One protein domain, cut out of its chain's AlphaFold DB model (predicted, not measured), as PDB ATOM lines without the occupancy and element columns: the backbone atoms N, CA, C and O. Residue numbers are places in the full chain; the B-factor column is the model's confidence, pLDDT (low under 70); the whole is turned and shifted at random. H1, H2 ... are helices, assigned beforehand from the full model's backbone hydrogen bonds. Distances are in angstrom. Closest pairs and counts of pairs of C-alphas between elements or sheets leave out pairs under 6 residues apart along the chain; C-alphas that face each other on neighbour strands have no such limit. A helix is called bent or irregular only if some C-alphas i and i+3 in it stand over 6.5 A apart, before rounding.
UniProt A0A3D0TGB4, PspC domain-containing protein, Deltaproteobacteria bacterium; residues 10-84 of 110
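What this domain is: This is residues 10 to 84 of the 110 residues of the protein "PspC domain-containing protein" of Deltaproteobacteria bacterium (UniProt A0A3D0TGB4). Three helical pieces make a small body, in which a short helix, H2, packs on both helix H1 and the first arm, H3a, of a long bent helix, H3, while H1 and H3a come near each other; the second arm, H3b, sticks out far from this body, with residues 67 to 84 standing free. A wide loop, residues 28 to 42, leads from H1 to H2. The printed part has 75 residues with three named helices, H1, H2 and H3 along the chain, and no named strand; the class is all helix. The whole is loose, with a radius of gyration of the C-alphas of 15.9 A, and elongated, spanning 51 by 29 by 19 A.

Where its parts are: H1, residues 10 to 27, begins at C-alpha 10 (-21.552, -28.840, -45.455) and is 25.5 A long. H2 is residues 43 to 52, 13.9 A. H3, residues 56 to 84, was assigned as one helix by its hydrogen bonds but is bent: C-alphas 65 and 68 are 6.5 A apart. Its arms are H3a, residues 56 to 65, 14.2 A, and H3b, residues 68 to 84, 23.0 A, ending at C-alpha 84 (-33.514, -36.433, -73.542).

How they stand to each other: H1 touches H2 with residues 19 to 26 alone; the closest C-alphas, of Gly 22 and Val 52, are 4.3 A apart. Their lines are only just about perpendicular, at 71 degrees. H2 touches H3a, closest at the C-alphas of Ser 49 and Val 56, 5.2 A, at a steep tilt of 65 degrees, opposite ways. H1 and H3a are near each other, with 6 pairs of C-alphas within 10 A. H3a and H3b stand at a steep tilt of 42 degrees. H3b is apart from H1 and H2. Every O i to N i+4 pair is within hydrogen-bond range in H1, H2 and H3a, and 12 of 13 in H3b.

The domain as a whole: The C-alphas farthest apart, of Pro 32 and Arg 84, are 51.2 A apart. The printed part has no cut. The link from H1 to H2 is long, and that from H2 to H3 tight. Mean pLDDT of the printed part is 72.7; residues 29 to 44 are among those under 70.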
ATOM      1  N   LEU A  10     -22.248 -28.825 -46.744       85.81
ATOM      2  CA  LEU A  10     -21.552 -28.840 -45.455       85.81
ATOM      3  C   LEU A  10     -22.236 -29.776 -44.450       85.81
ATOM      4  O   LEU A  10     -21.570 -30.567 -43.783       85.81
ATOM      5  N   SER A  11     -23.566 -29.721 -44.368       82.88
ATOM      6  CA  SER A  11     -24.327 -30.622 -43.500       82.88
ATOM      7  C   SER A  11     -24.207 -32.083 -43.946       82.88
ATOM      8  O   SER A  11     -24.147 -32.968 -43.092       82.88
ATOM      9  N   SER A  12     -24.085 -32.349 -45.251       81.38
ATOM     10  CA  SER A  12     -23.857 -33.703 -45.773       81.38
ATOM     11  C   SER A  12     -22.463 -34.222 -45.420       81.38
ATOM     12  O   SER A  12     -22.324 -35.364 -44.984       81.38
ATOM     13  N   LEU A  13     -21.440 -33.363 -45.514       85.25
ATOM     14  CA  LEU A  13     -20.061 -33.695 -45.168       85.25
ATOM     15  C   LEU A  13     -19.934 -34.009 -43.676       85.25
ATOM     16  O   LEU A  13     -19.324 -35.007 -43.300       85.25
ATOM     17  N   PHE A  14     -20.549 -33.187 -42.826       85.62
ATOM     18  CA  PHE A  14     -20.554 -33.407 -41.384       85.62
ATOM     19  C   PHE A  14     -21.219 -34.739 -41.024       85.62
ATOM     20  O   PHE A  14     -20.673 -35.517 -40.242       85.62
ATOM     21  N   PHE A  15     -22.361 -35.046 -41.647       83.06
ATOM     22  CA  PHE A  15     -23.043 -36.320 -41.447       83.06
ATOM     23  C   PHE A  15     -22.210 -37.512 -41.953       83.06
ATOM     24  O   PHE A  15     -22.117 -38.535 -41.274       83.06
ATOM     25  N   ALA A  16     -21.537 -37.379 -43.098       82.62
ATOM     26  CA  ALA A  16     -20.640 -38.403 -43.634       82.62
ATOM     27  C   ALA A  16     -19.436 -38.665 -42.711       82.62
ATOM     28  O   ALA A  16     -19.109 -39.815 -42.427       82.62
ATOM     29  N   LEU A  17     -18.808 -37.615 -42.176       84.44
ATOM     30  CA  LEU A  17     -17.701 -37.749 -41.225       84.44
ATOM     31  C   LEU A  17     -18.154 -38.395 -39.915       84.44
ATOM     32  O   LEU A  17     -17.473 -39.276 -39.394       84.44
ATOM     33  N   TRP A  18     -19.323 -38.004 -39.404       80.06
ATOM     34  CA  TRP A  18     -19.886 -38.590 -38.192       80.06
ATOM     35  C   TRP A  18     -20.206 -40.075 -38.379       80.06
ATOM     36  O   TRP A  18     -19.921 -40.896 -37.505       80.06
ATOM     37  N   THR A  19     -20.765 -40.434 -39.535       80.81
ATOM     38  CA  THR A  19     -21.079 -41.829 -39.854       80.81
ATOM     39  C   THR A  19     -19.824 -42.671 -40.056       80.81
ATOM     40  O   THR A  19     -19.726 -43.759 -39.491       80.81
ATOM     41  N   ALA A  20     -18.819 -42.148 -40.757       81.62
ATOM     42  CA  ALA A  20     -17.510 -42.780 -40.887       81.62
ATOM     43  C   ALA A  20     -16.815 -42.963 -39.528       81.62
ATOM     44  O   ALA A  20     -16.267 -44.031 -39.263       81.62
ATOM     45  N   TYR A  21     -16.887 -41.971 -38.636       81.56
ATOM     46  CA  TYR A  21     -16.335 -42.064 -37.283       81.56
ATOM     47  C   TYR A  21     -17.050 -43.127 -36.437       81.56
ATOM     48  O   TYR A  21     -16.397 -43.937 -35.776       81.56
ATOM     49  N   GLY A  22     -18.384 -43.170 -36.491       76.56
ATOM     50  CA  GLY A  22     -19.181 -44.200 -35.824       76.56
ATOM     51  C   GLY A  22     -18.842 -45.608 -36.316       76.56
ATOM     52  O   GLY A  22     -18.619 -46.516 -35.514       76.56
ATOM     53  N   LEU A  23     -18.696 -45.772 -37.634       76.50
ATOM     54  CA  LEU A  23     -18.315 -47.040 -38.253       76.50
ATOM     55  C   LEU A  23     -16.872 -47.444 -37.906       76.50
ATOM     56  O   LEU A  23     -16.617 -48.605 -37.591       76.50
ATOM     57  N   TYR A  24     -15.939 -46.488 -37.881       79.31
ATOM     58  CA  TYR A  24     -14.558 -46.700 -37.441       79.31
ATOM     59  C   TYR A  24     -14.489 -47.160 -35.978       79.31
ATOM     60  O   TYR A  24     -13.747 -48.084 -35.638       79.31
ATOM     61  N   ARG A  25     -15.303 -46.560 -35.103       74.69
ATOM     62  CA  ARG A  25     -15.413 -46.953 -33.692       74.69
ATOM     63  C   ARG A  25     -15.983 -48.365 -33.531       74.69
ATOM     64  O   ARG A  25     -15.497 -49.116 -32.682       74.69
ATOM     65  N   ARG A  26     -16.959 -48.740 -34.371       67.50
ATOM     66  CA  ARG A  26     -17.496 -50.110 -34.444       67.50
ATOM     67  C   ARG A  26     -16.429 -51.102 -34.886       67.50
ATOM     68  O   ARG A  26     -16.262 -52.128 -34.239       67.50
ATOM     69  N   TYR A  27     -15.673 -50.769 -35.930       71.00
ATOM     70  CA  TYR A  27     -14.585 -51.607 -36.435       71.00
ATOM     71  C   TYR A  27     -13.488 -51.833 -35.383       71.00
ATOM     72  O   TYR A  27     -12.947 -52.928 -35.278       71.00
ATOM     73  N   LYS A  28     -13.211 -50.837 -34.531       76.81
ATOM     74  CA  LYS A  28     -12.310 -50.976 -33.373       76.81
ATOM     75  C   LYS A  28     -12.883 -51.783 -32.195       76.81
ATOM     76  O   LYS A  28     -12.229 -51.858 -31.160       76.81
ATOM     77  N   GLY A  29     -14.079 -52.365 -32.312       63.50
ATOM     78  CA  GLY A  29     -14.645 -53.267 -31.301       63.50
ATOM     79  C   GLY A  29     -15.038 -52.593 -29.982       63.50
ATOM     80  O   GLY A  29     -15.170 -53.265 -28.967       63.50
ATOM     81  N   THR A  30     -15.224 -51.268 -29.965       61.88
ATOM     82  CA  THR A  30     -15.542 -50.506 -28.734       61.88
ATOM     83  C   THR A  30     -17.038 -50.262 -28.520       61.88
ATOM     84  O   THR A  30     -17.408 -49.462 -27.658       61.88
ATOM     85  N   LEU A  31     -17.911 -50.917 -29.293       57.25
ATOM     86  CA  LEU A  31     -19.357 -50.822 -29.102       57.25
ATOM     87  C   LEU A  31     -19.901 -52.071 -28.395       57.25
ATOM     88  O   LEU A  31     -19.625 -53.181 -28.844       57.25
ATOM     89  N   PRO A  32     -20.674 -51.901 -27.307       53.66
ATOM     90  CA  PRO A  32     -21.298 -53.017 -26.614       53.66
ATOM     91  C   PRO A  32     -22.361 -53.659 -27.513       53.66
ATOM     92  O   PRO A  32     -23.261 -52.963 -27.988       53.66
ATOM     93  N   GLU A  33     -22.287 -54.977 -27.711       52.31
ATOM     94  CA  GLU A  33     -23.418 -55.751 -28.227       52.31
ATOM     95  C   GLU A  33     -24.601 -55.577 -27.268       52.31
ATOM     96  O   GLU A  33     -24.535 -55.934 -26.089       52.31
ATOM     97  N   ARG A  34     -25.693 -54.986 -27.752       56.38
ATOM     98  CA  ARG A  34     -26.978 -54.953 -27.047       56.38
ATOM     99  C   ARG A  34     -28.053 -55.585 -27.927       56.38
ATOM    100  O   ARG A  34     -27.931 -55.553 -29.145       56.38
ATOM    101  N   PRO A  35     -29.069 -56.218 -27.317       49.00
ATOM    102  CA  PRO A  35     -29.868 -57.240 -27.977       49.00
ATOM    103  C   PRO A  35     -30.720 -56.662 -29.106       49.00
ATOM    104  O   PRO A  35     -31.341 -55.609 -28.949       49.00
ATOM    105  N   ALA A  36     -30.781 -57.418 -30.205       53.56
ATOM    106  CA  ALA A  36     -31.560 -57.147 -31.404       53.56
ATOM    107  C   ALA A  36     -33.025 -56.817 -31.066       53.56
ATOM    108  O   ALA A  36     -33.857 -57.699 -30.836       53.56
ATOM    109  N   GLN A  37     -33.354 -55.526 -31.026       54.31
ATOM    110  CA  GLN A  37     -34.725 -55.064 -30.840       54.31
ATOM    111  C   GLN A  37     -35.538 -55.313 -32.118       54.31
ATOM    112  O   GLN A  37     -35.103 -55.080 -33.245       54.31
ATOM    113  N   ARG A  38     -36.746 -55.839 -31.907       48.97
ATOM    114  CA  ARG A  38     -37.684 -56.383 -32.896       48.97
ATOM    115  C   ARG A  38     -37.886 -55.447 -34.100       48.97
ATOM    116  O   ARG A  38     -38.469 -54.370 -33.981       48.97
ATOM    117  N   LYS A  39     -37.443 -55.902 -35.276       54.44
ATOM    118  CA  LYS A  39     -37.494 -55.174 -36.553       54.44
ATOM    119  C   LYS A  39     -38.945 -54.936 -36.997       54.44
ATOM    120  O   LYS A  39     -39.650 -55.865 -37.380       54.44
ATOM    121  N   ARG A  40     -39.393 -53.678 -36.978       50.66
ATOM    122  CA  ARG A  40     -40.590 -53.201 -37.701       50.66
ATOM    123  C   ARG A  40     -40.133 -52.297 -38.844       50.66
ATOM    124  O   ARG A  40     -39.032 -51.783 -38.767       50.66
ATOM    125  N   TRP A  41     -40.952 -52.089 -39.878       50.34
ATOM    126  CA  TRP A  41     -40.643 -51.367 -41.137       50.34
ATOM    127  C   TRP A  41     -39.798 -50.068 -41.036       50.34
ATOM    128  O   TRP A  41     -39.092 -49.735 -41.980       50.34
ATOM    129  N   PHE A  42     -39.782 -49.370 -39.894       54.12
ATOM    130  CA  PHE A  42     -38.844 -48.268 -39.592       54.12
ATOM    131  C   PHE A  42     -37.414 -48.717 -39.212       54.12
ATOM    132  O   PHE A  42     -36.592 -47.914 -38.770       54.12
ATOM    133  N   GLY A  43     -37.112 -50.000 -39.389       62.09
ATOM    134  CA  GLY A  43     -35.913 -50.660 -38.898       62.09
ATOM    135  C   GLY A  43     -34.635 -50.185 -39.567       62.09
ATOM    136  O   GLY A  43     -33.604 -50.246 -38.928       62.09
ATOM    137  N   VAL A  44     -34.679 -49.635 -40.785       68.81
ATOM    138  CA  VAL A  44     -33.463 -49.197 -41.500       68.81
ATOM    139  C   VAL A  44     -32.743 -48.066 -40.757       68.81
ATOM    140  O   VAL A  44     -31.528 -48.104 -40.597       68.81
ATOM    141  N   CYS A  45     -33.487 -47.083 -40.234       73.88
ATOM    142  CA  CYS A  45     -32.895 -46.010 -39.427       73.88
ATOM    143  C   CYS A  45     -32.398 -46.522 -38.069       73.88
ATOM    144  O   CYS A  45     -31.416 -45.997 -37.554       73.88
ATOM    145  N   ALA A  46     -33.070 -47.523 -37.492       69.25
ATOM    146  CA  ALA A  46     -32.685 -48.128 -36.218       69.25
ATOM    147  C   ALA A  46     -31.427 -49.007 -36.353       69.25
ATOM    148  O   ALA A  46     -30.517 -48.877 -35.549       69.25
ATOM    149  N   ASP A  47     -31.337 -49.808 -37.413       69.88
ATOM    150  CA  ASP A  47     -30.205 -50.686 -37.745       69.88
ATOM    151  C   ASP A  47     -28.957 -49.851 -38.103       69.88
ATOM    152  O   ASP A  47     -27.840 -50.107 -37.647       69.88
ATOM    153  N   PHE A  48     -29.154 -48.749 -38.841       71.00
ATOM    154  CA  PHE A  48     -28.090 -47.780 -39.112       71.00
ATOM    155  C   PHE A  48     -27.656 -47.027 -37.846       71.00
ATOM    156  O   PHE A  48     -26.464 -46.871 -37.590       71.00
ATOM    157  N   SER A  49     -28.610 -46.588 -37.024       73.75
ATOM    158  CA  SER A  49     -28.346 -45.957 -35.725       73.75
ATOM    159  C   SER A  49     -27.528 -46.865 -34.806       73.75
ATOM    160  O   SER A  49     -26.551 -46.410 -34.216       73.75
ATOM    161  N   GLU A  50     -27.876 -48.147 -34.744       70.50
ATOM    162  CA  GLU A  50     -27.181 -49.173 -33.969       70.50
ATOM    163  C   GLU A  50     -25.766 -49.430 -34.500       70.50
ATOM    164  O   GLU A  50     -24.803 -49.482 -33.738       70.50
ATOM    165  N   THR A  51     -25.617 -49.501 -35.823       68.62
ATOM    166  CA  THR A  51     -24.329 -49.706 -36.494       68.62
ATOM    167  C   THR A  51     -23.355 -48.554 -36.263       68.62
ATOM    168  O   THR A  51     -22.153 -48.768 -36.113       68.62
ATOM    169  N   VAL A  52     -23.858 -47.326 -36.255       69.19
ATOM    170  CA  VAL A  52     -23.027 -46.120 -36.270       69.19
ATOM    171  C   VAL A  52     -22.954 -45.461 -34.883       69.19
ATOM    172  O   VAL A  52     -22.121 -44.590 -34.644       69.19
ATOM    173  N   GLY A  53     -23.792 -45.877 -33.931       70.19
ATOM    174  CA  GLY A  53     -23.869 -45.281 -32.594       70.19
ATOM    175  C   GLY A  53     -24.467 -43.867 -32.582       70.19
ATOM    176  O   GLY A  53     -24.219 -43.096 -31.656       70.19
ATOM    177  N   ILE A  54     -25.231 -43.502 -33.614       75.19
ATOM    178  CA  ILE A  54     -25.942 -42.216 -33.726       75.19
ATOM    179  C   ILE A  54     -27.366 -42.430 -33.228       75.19
ATOM    180  O   ILE A  54     -27.943 -43.447 -33.588       75.19
ATOM    181  N   PRO A  55     -27.999 -41.516 -32.476       78.94
ATOM    182  CA  PRO A  55     -29.396 -41.683 -32.077       78.94
ATOM    183  C   PRO A  55     -30.346 -41.756 -33.287       78.94
ATOM    184  O   PRO A  55     -30.255 -40.957 -34.224       78.94
ATOM    185  N   VAL A  56     -31.315 -42.676 -33.225       77.38
ATOM    186  CA  VAL A  56     -32.299 -42.952 -34.293       77.38
ATOM    187  C   VAL A  56     -33.015 -41.683 -34.769       77.38
ATOM    188  O   VAL A  56     -33.244 -41.512 -35.966       77.38
ATOM    189  N   SER A  57     -33.338 -40.768 -33.851       77.94
ATOM    190  CA  SER A  57     -34.021 -39.507 -34.161       77.94
ATOM    191  C   SER A  57     -33.227 -38.621 -35.123       77.94
ATOM    192  O   SER A  57     -33.817 -38.022 -36.020       77.94
ATOM    193  N   ILE A  58     -31.898 -38.574 -34.982       78.31
ATOM    194  CA  ILE A  58     -31.023 -37.770 -35.847       78.31
ATOM    195  C   ILE A  58     -30.942 -38.399 -37.238       78.31
ATOM    196  O   ILE A  58     -31.128 -37.707 -38.234       78.31
ATOM    197  N   VAL A  59     -30.751 -39.721 -37.314       78.88
ATOM    198  CA  VAL A  59     -30.752 -40.457 -38.591       78.88
ATOM    199  C   VAL A  59     -32.067 -40.227 -39.337       78.88
ATOM    200  O   VAL A  59     -32.067 -39.900 -40.521       78.88
ATOM    201  N   ARG A  60     -33.199 -40.318 -38.629       82.75
ATOM    202  CA  ARG A  60     -34.529 -40.108 -39.207       82.75
ATOM    203  C   ARG A  60     -34.737 -38.672 -39.691       82.75
ATOM    204  O   ARG A  60     -35.325 -38.486 -40.752       82.75
ATOM    205  N   PHE A  61     -34.243 -37.675 -38.956       82.62
ATOM    206  CA  PHE A  61     -34.299 -36.271 -39.370       82.62
ATOM    207  C   PHE A  61     -33.526 -36.039 -40.671       82.62
ATOM    208  O   PHE A  61     -34.063 -35.458 -41.610       82.62
ATOM    209  N   PHE A  62     -32.303 -36.566 -40.764       80.19
ATOM    210  CA  PHE A  62     -31.500 -36.453 -41.977       80.19
ATOM    211  C   PHE A  62     -32.134 -37.169 -43.165       80.19
ATOM    212  O   PHE A  62     -32.187 -36.593 -44.245       80.19
ATOM    213  N   VAL A  63     -32.680 -38.373 -42.978       79.56
ATOM    214  CA  VAL A  63     -33.404 -39.074 -44.046       79.56
ATOM    215  C   VAL A  63     -34.595 -38.241 -44.521       79.56
ATOM    216  O   VAL A  63     -34.730 -38.021 -45.719       79.56
ATOM    217  N   LEU A  64     -35.426 -37.708 -43.621       82.06
ATOM    218  CA  LEU A  64     -36.573 -36.877 -44.005       82.06
ATOM    219  C   LEU A  64     -36.167 -35.567 -44.693       82.06
ATOM    220  O   LEU A  64     -36.868 -35.125 -45.596       82.06
ATOM    221  N   PHE A  65     -35.046 -34.966 -44.295       80.69
ATOM    222  CA  PHE A  65     -34.544 -33.727 -44.886       80.69
ATOM    223  C   PHE A  65     -33.900 -33.955 -46.261       80.69
ATOM    224  O   PHE A  65     -34.162 -33.216 -47.207       80.69
ATOM    225  N   TYR A  66     -33.096 -35.011 -46.401       75.81
ATOM    226  CA  TYR A  66     -32.385 -35.323 -47.640       75.81
ATOM    227  C   TYR A  66     -33.229 -36.063 -48.668       75.81
ATOM    228  O   TYR A  66     -32.926 -35.962 -49.850       75.81
ATOM    229  N   THR A  67     -34.291 -36.768 -48.269       78.31
ATOM    230  CA  THR A  67     -35.186 -37.443 -49.222       78.31
ATOM    231  C   THR A  67     -35.752 -36.468 -50.259       78.31
ATOM    232  O   THR A  67     -35.494 -36.689 -51.435       78.31
ATOM    233  N   PRO A  68     -36.442 -35.364 -49.914       76.88
ATOM    234  CA  PRO A  68     -36.957 -34.431 -50.921       76.88
ATOM    235  C   PRO A  68     -35.837 -33.755 -51.726       76.88
ATOM    236  O   PRO A  68     -35.980 -33.555 -52.932       76.88
ATOM    237  N   VAL A  69     -34.701 -33.458 -51.082       76.25
ATOM    238  CA  VAL A  69     -33.537 -32.825 -51.723       76.25
ATOM    239  C   VAL A  69     -32.837 -33.765 -52.707       76.25
ATOM    240  O   VAL A  69     -32.322 -33.298 -53.714       76.25
ATOM    241  N   GLY A  70     -32.822 -35.074 -52.452       72.94
ATOM    242  CA  GLY A  70     -32.195 -36.086 -53.304       72.94
ATOM    243  C   GLY A  70     -33.135 -36.645 -54.370       72.94
ATOM    244  O   GLY A  70     -32.707 -36.910 -55.492       72.94
ATOM    245  N   LEU A  71     -34.427 -36.769 -54.062       76.75
ATOM    246  CA  LEU A  71     -35.425 -37.325 -54.975       76.75
ATOM    247  C   LEU A  71     -35.635 -36.423 -56.200       76.75
ATOM    248  O   LEU A  71     -35.744 -36.927 -57.312       76.75
ATOM    249  N   GLY A  72     -35.627 -35.096 -56.020       76.44
ATOM    250  CA  GLY A  72     -35.750 -34.127 -57.117       76.44
ATOM    251  C   GLY A  72     -34.649 -34.263 -58.182       76.44
ATOM    252  O   GLY A  72     -34.970 -34.500 -59.346       76.44
ATOM    253  N   PRO A  73     -33.357 -34.179 -57.816       77.50
ATOM    254  CA  PRO A  73     -32.236 -34.417 -58.722       77.50
ATOM    255  C   PRO A  73     -32.248 -35.809 -59.351       77.50
ATOM    256  O   PRO A  73     -31.955 -35.924 -60.536       77.50
ATOM    257  N   VAL A  74     -32.617 -36.856 -58.602       79.12
ATOM    258  CA  VAL A  74     -32.729 -38.222 -59.141       79.12
ATOM    259  C   VAL A  74     -33.819 -38.298 -60.210       79.12
ATOM    260  O   VAL A  74     -33.563 -38.811 -61.296       79.12
ATOM    261  N   PHE A  75     -35.003 -37.731 -59.965       78.31
ATOM    262  CA  PHE A  75     -36.059 -37.657 -60.976       78.31
ATOM    263  C   PHE A  75     -35.664 -36.796 -62.173       78.31
ATOM    264  O   PHE A  75     -35.936 -37.184 -63.305       78.31
ATOM    265  N   TYR A  76     -34.994 -35.664 -61.954       78.31
ATOM    266  CA  TYR A  76     -34.488 -34.821 -63.037       78.31
ATOM    267  C   TYR A  76     -33.437 -35.552 -63.879       78.31
ATOM    268  O   TYR A  76     -33.442 -35.457 -65.103       78.31
ATOM    269  N   PHE A  77     -32.559 -36.322 -63.240       81.06
ATOM    270  CA  PHE A  77     -31.547 -37.122 -63.916       81.06
ATOM    271  C   PHE A  77     -32.173 -38.276 -64.707       81.06
ATOM    272  O   PHE A  77     -31.811 -38.487 -65.860       81.06
ATOM    273  N   ILE A  78     -33.164 -38.971 -64.138       82.38
ATOM    274  CA  ILE A  78     -33.951 -39.984 -64.852       82.38
ATOM    275  C   ILE A  78     -34.690 -39.346 -66.032       82.38
ATOM    276  O   ILE A  78     -34.623 -39.876 -67.134       82.38
ATOM    277  N   TYR A  79     -35.341 -38.196 -65.848       80.31
ATOM    278  CA  TYR A  79     -35.975 -37.443 -66.933       80.31
ATOM    279  C   TYR A  79     -34.958 -37.118 -68.029       80.31
ATOM    280  O   TYR A  79     -35.189 -37.400 -69.201       80.31
ATOM    281  N   TYR A  80     -33.798 -36.584 -67.658       80.25
ATOM    282  CA  TYR A  80     -32.744 -36.253 -68.604       80.25
ATOM    283  C   TYR A  80     -32.277 -37.494 -69.377       80.25
ATOM    284  O   TYR A  80     -32.250 -37.475 -70.602       80.25
ATOM    285  N   LEU A  81     -31.969 -38.600 -68.700       79.50
ATOM    286  CA  LEU A  81     -31.503 -39.814 -69.370       79.50
ATOM    287  C   LEU A  81     -32.587 -40.504 -70.197       79.50
ATOM    288  O   LEU A  81     -32.292 -41.016 -71.267       79.50
ATOM    289  N   VAL A  82     -33.829 -40.548 -69.723       74.69
ATOM    290  CA  VAL A  82     -34.903 -41.312 -70.372       74.69
ATOM    291  C   VAL A  82     -35.588 -40.506 -71.470       74.69
ATOM    292  O   VAL A  82     -35.940 -41.074 -72.499       74.69
ATOM    293  N   ILE A  83     -35.800 -39.205 -71.269       65.00
ATOM    294  CA  ILE A  83     -36.577 -38.353 -72.182       65.00
ATOM    295  C   ILE A  83     -35.668 -37.553 -73.111       65.00
ATOM    296  O   ILE A  83     -36.055 -37.318 -74.248       65.00
ATOM    297  N   ARG A  84     -34.452 -37.182 -72.685       59.56
ATOM    298  CA  ARG A  84     -33.514 -36.433 -73.542       59.56
ATOM    299  C   ARG A  84     -32.643 -37.327 -74.430       59.56
ATOM    300  O   ARG A  84     -32.263 -36.872 -75.500       59.56
TER     301      ARG A  84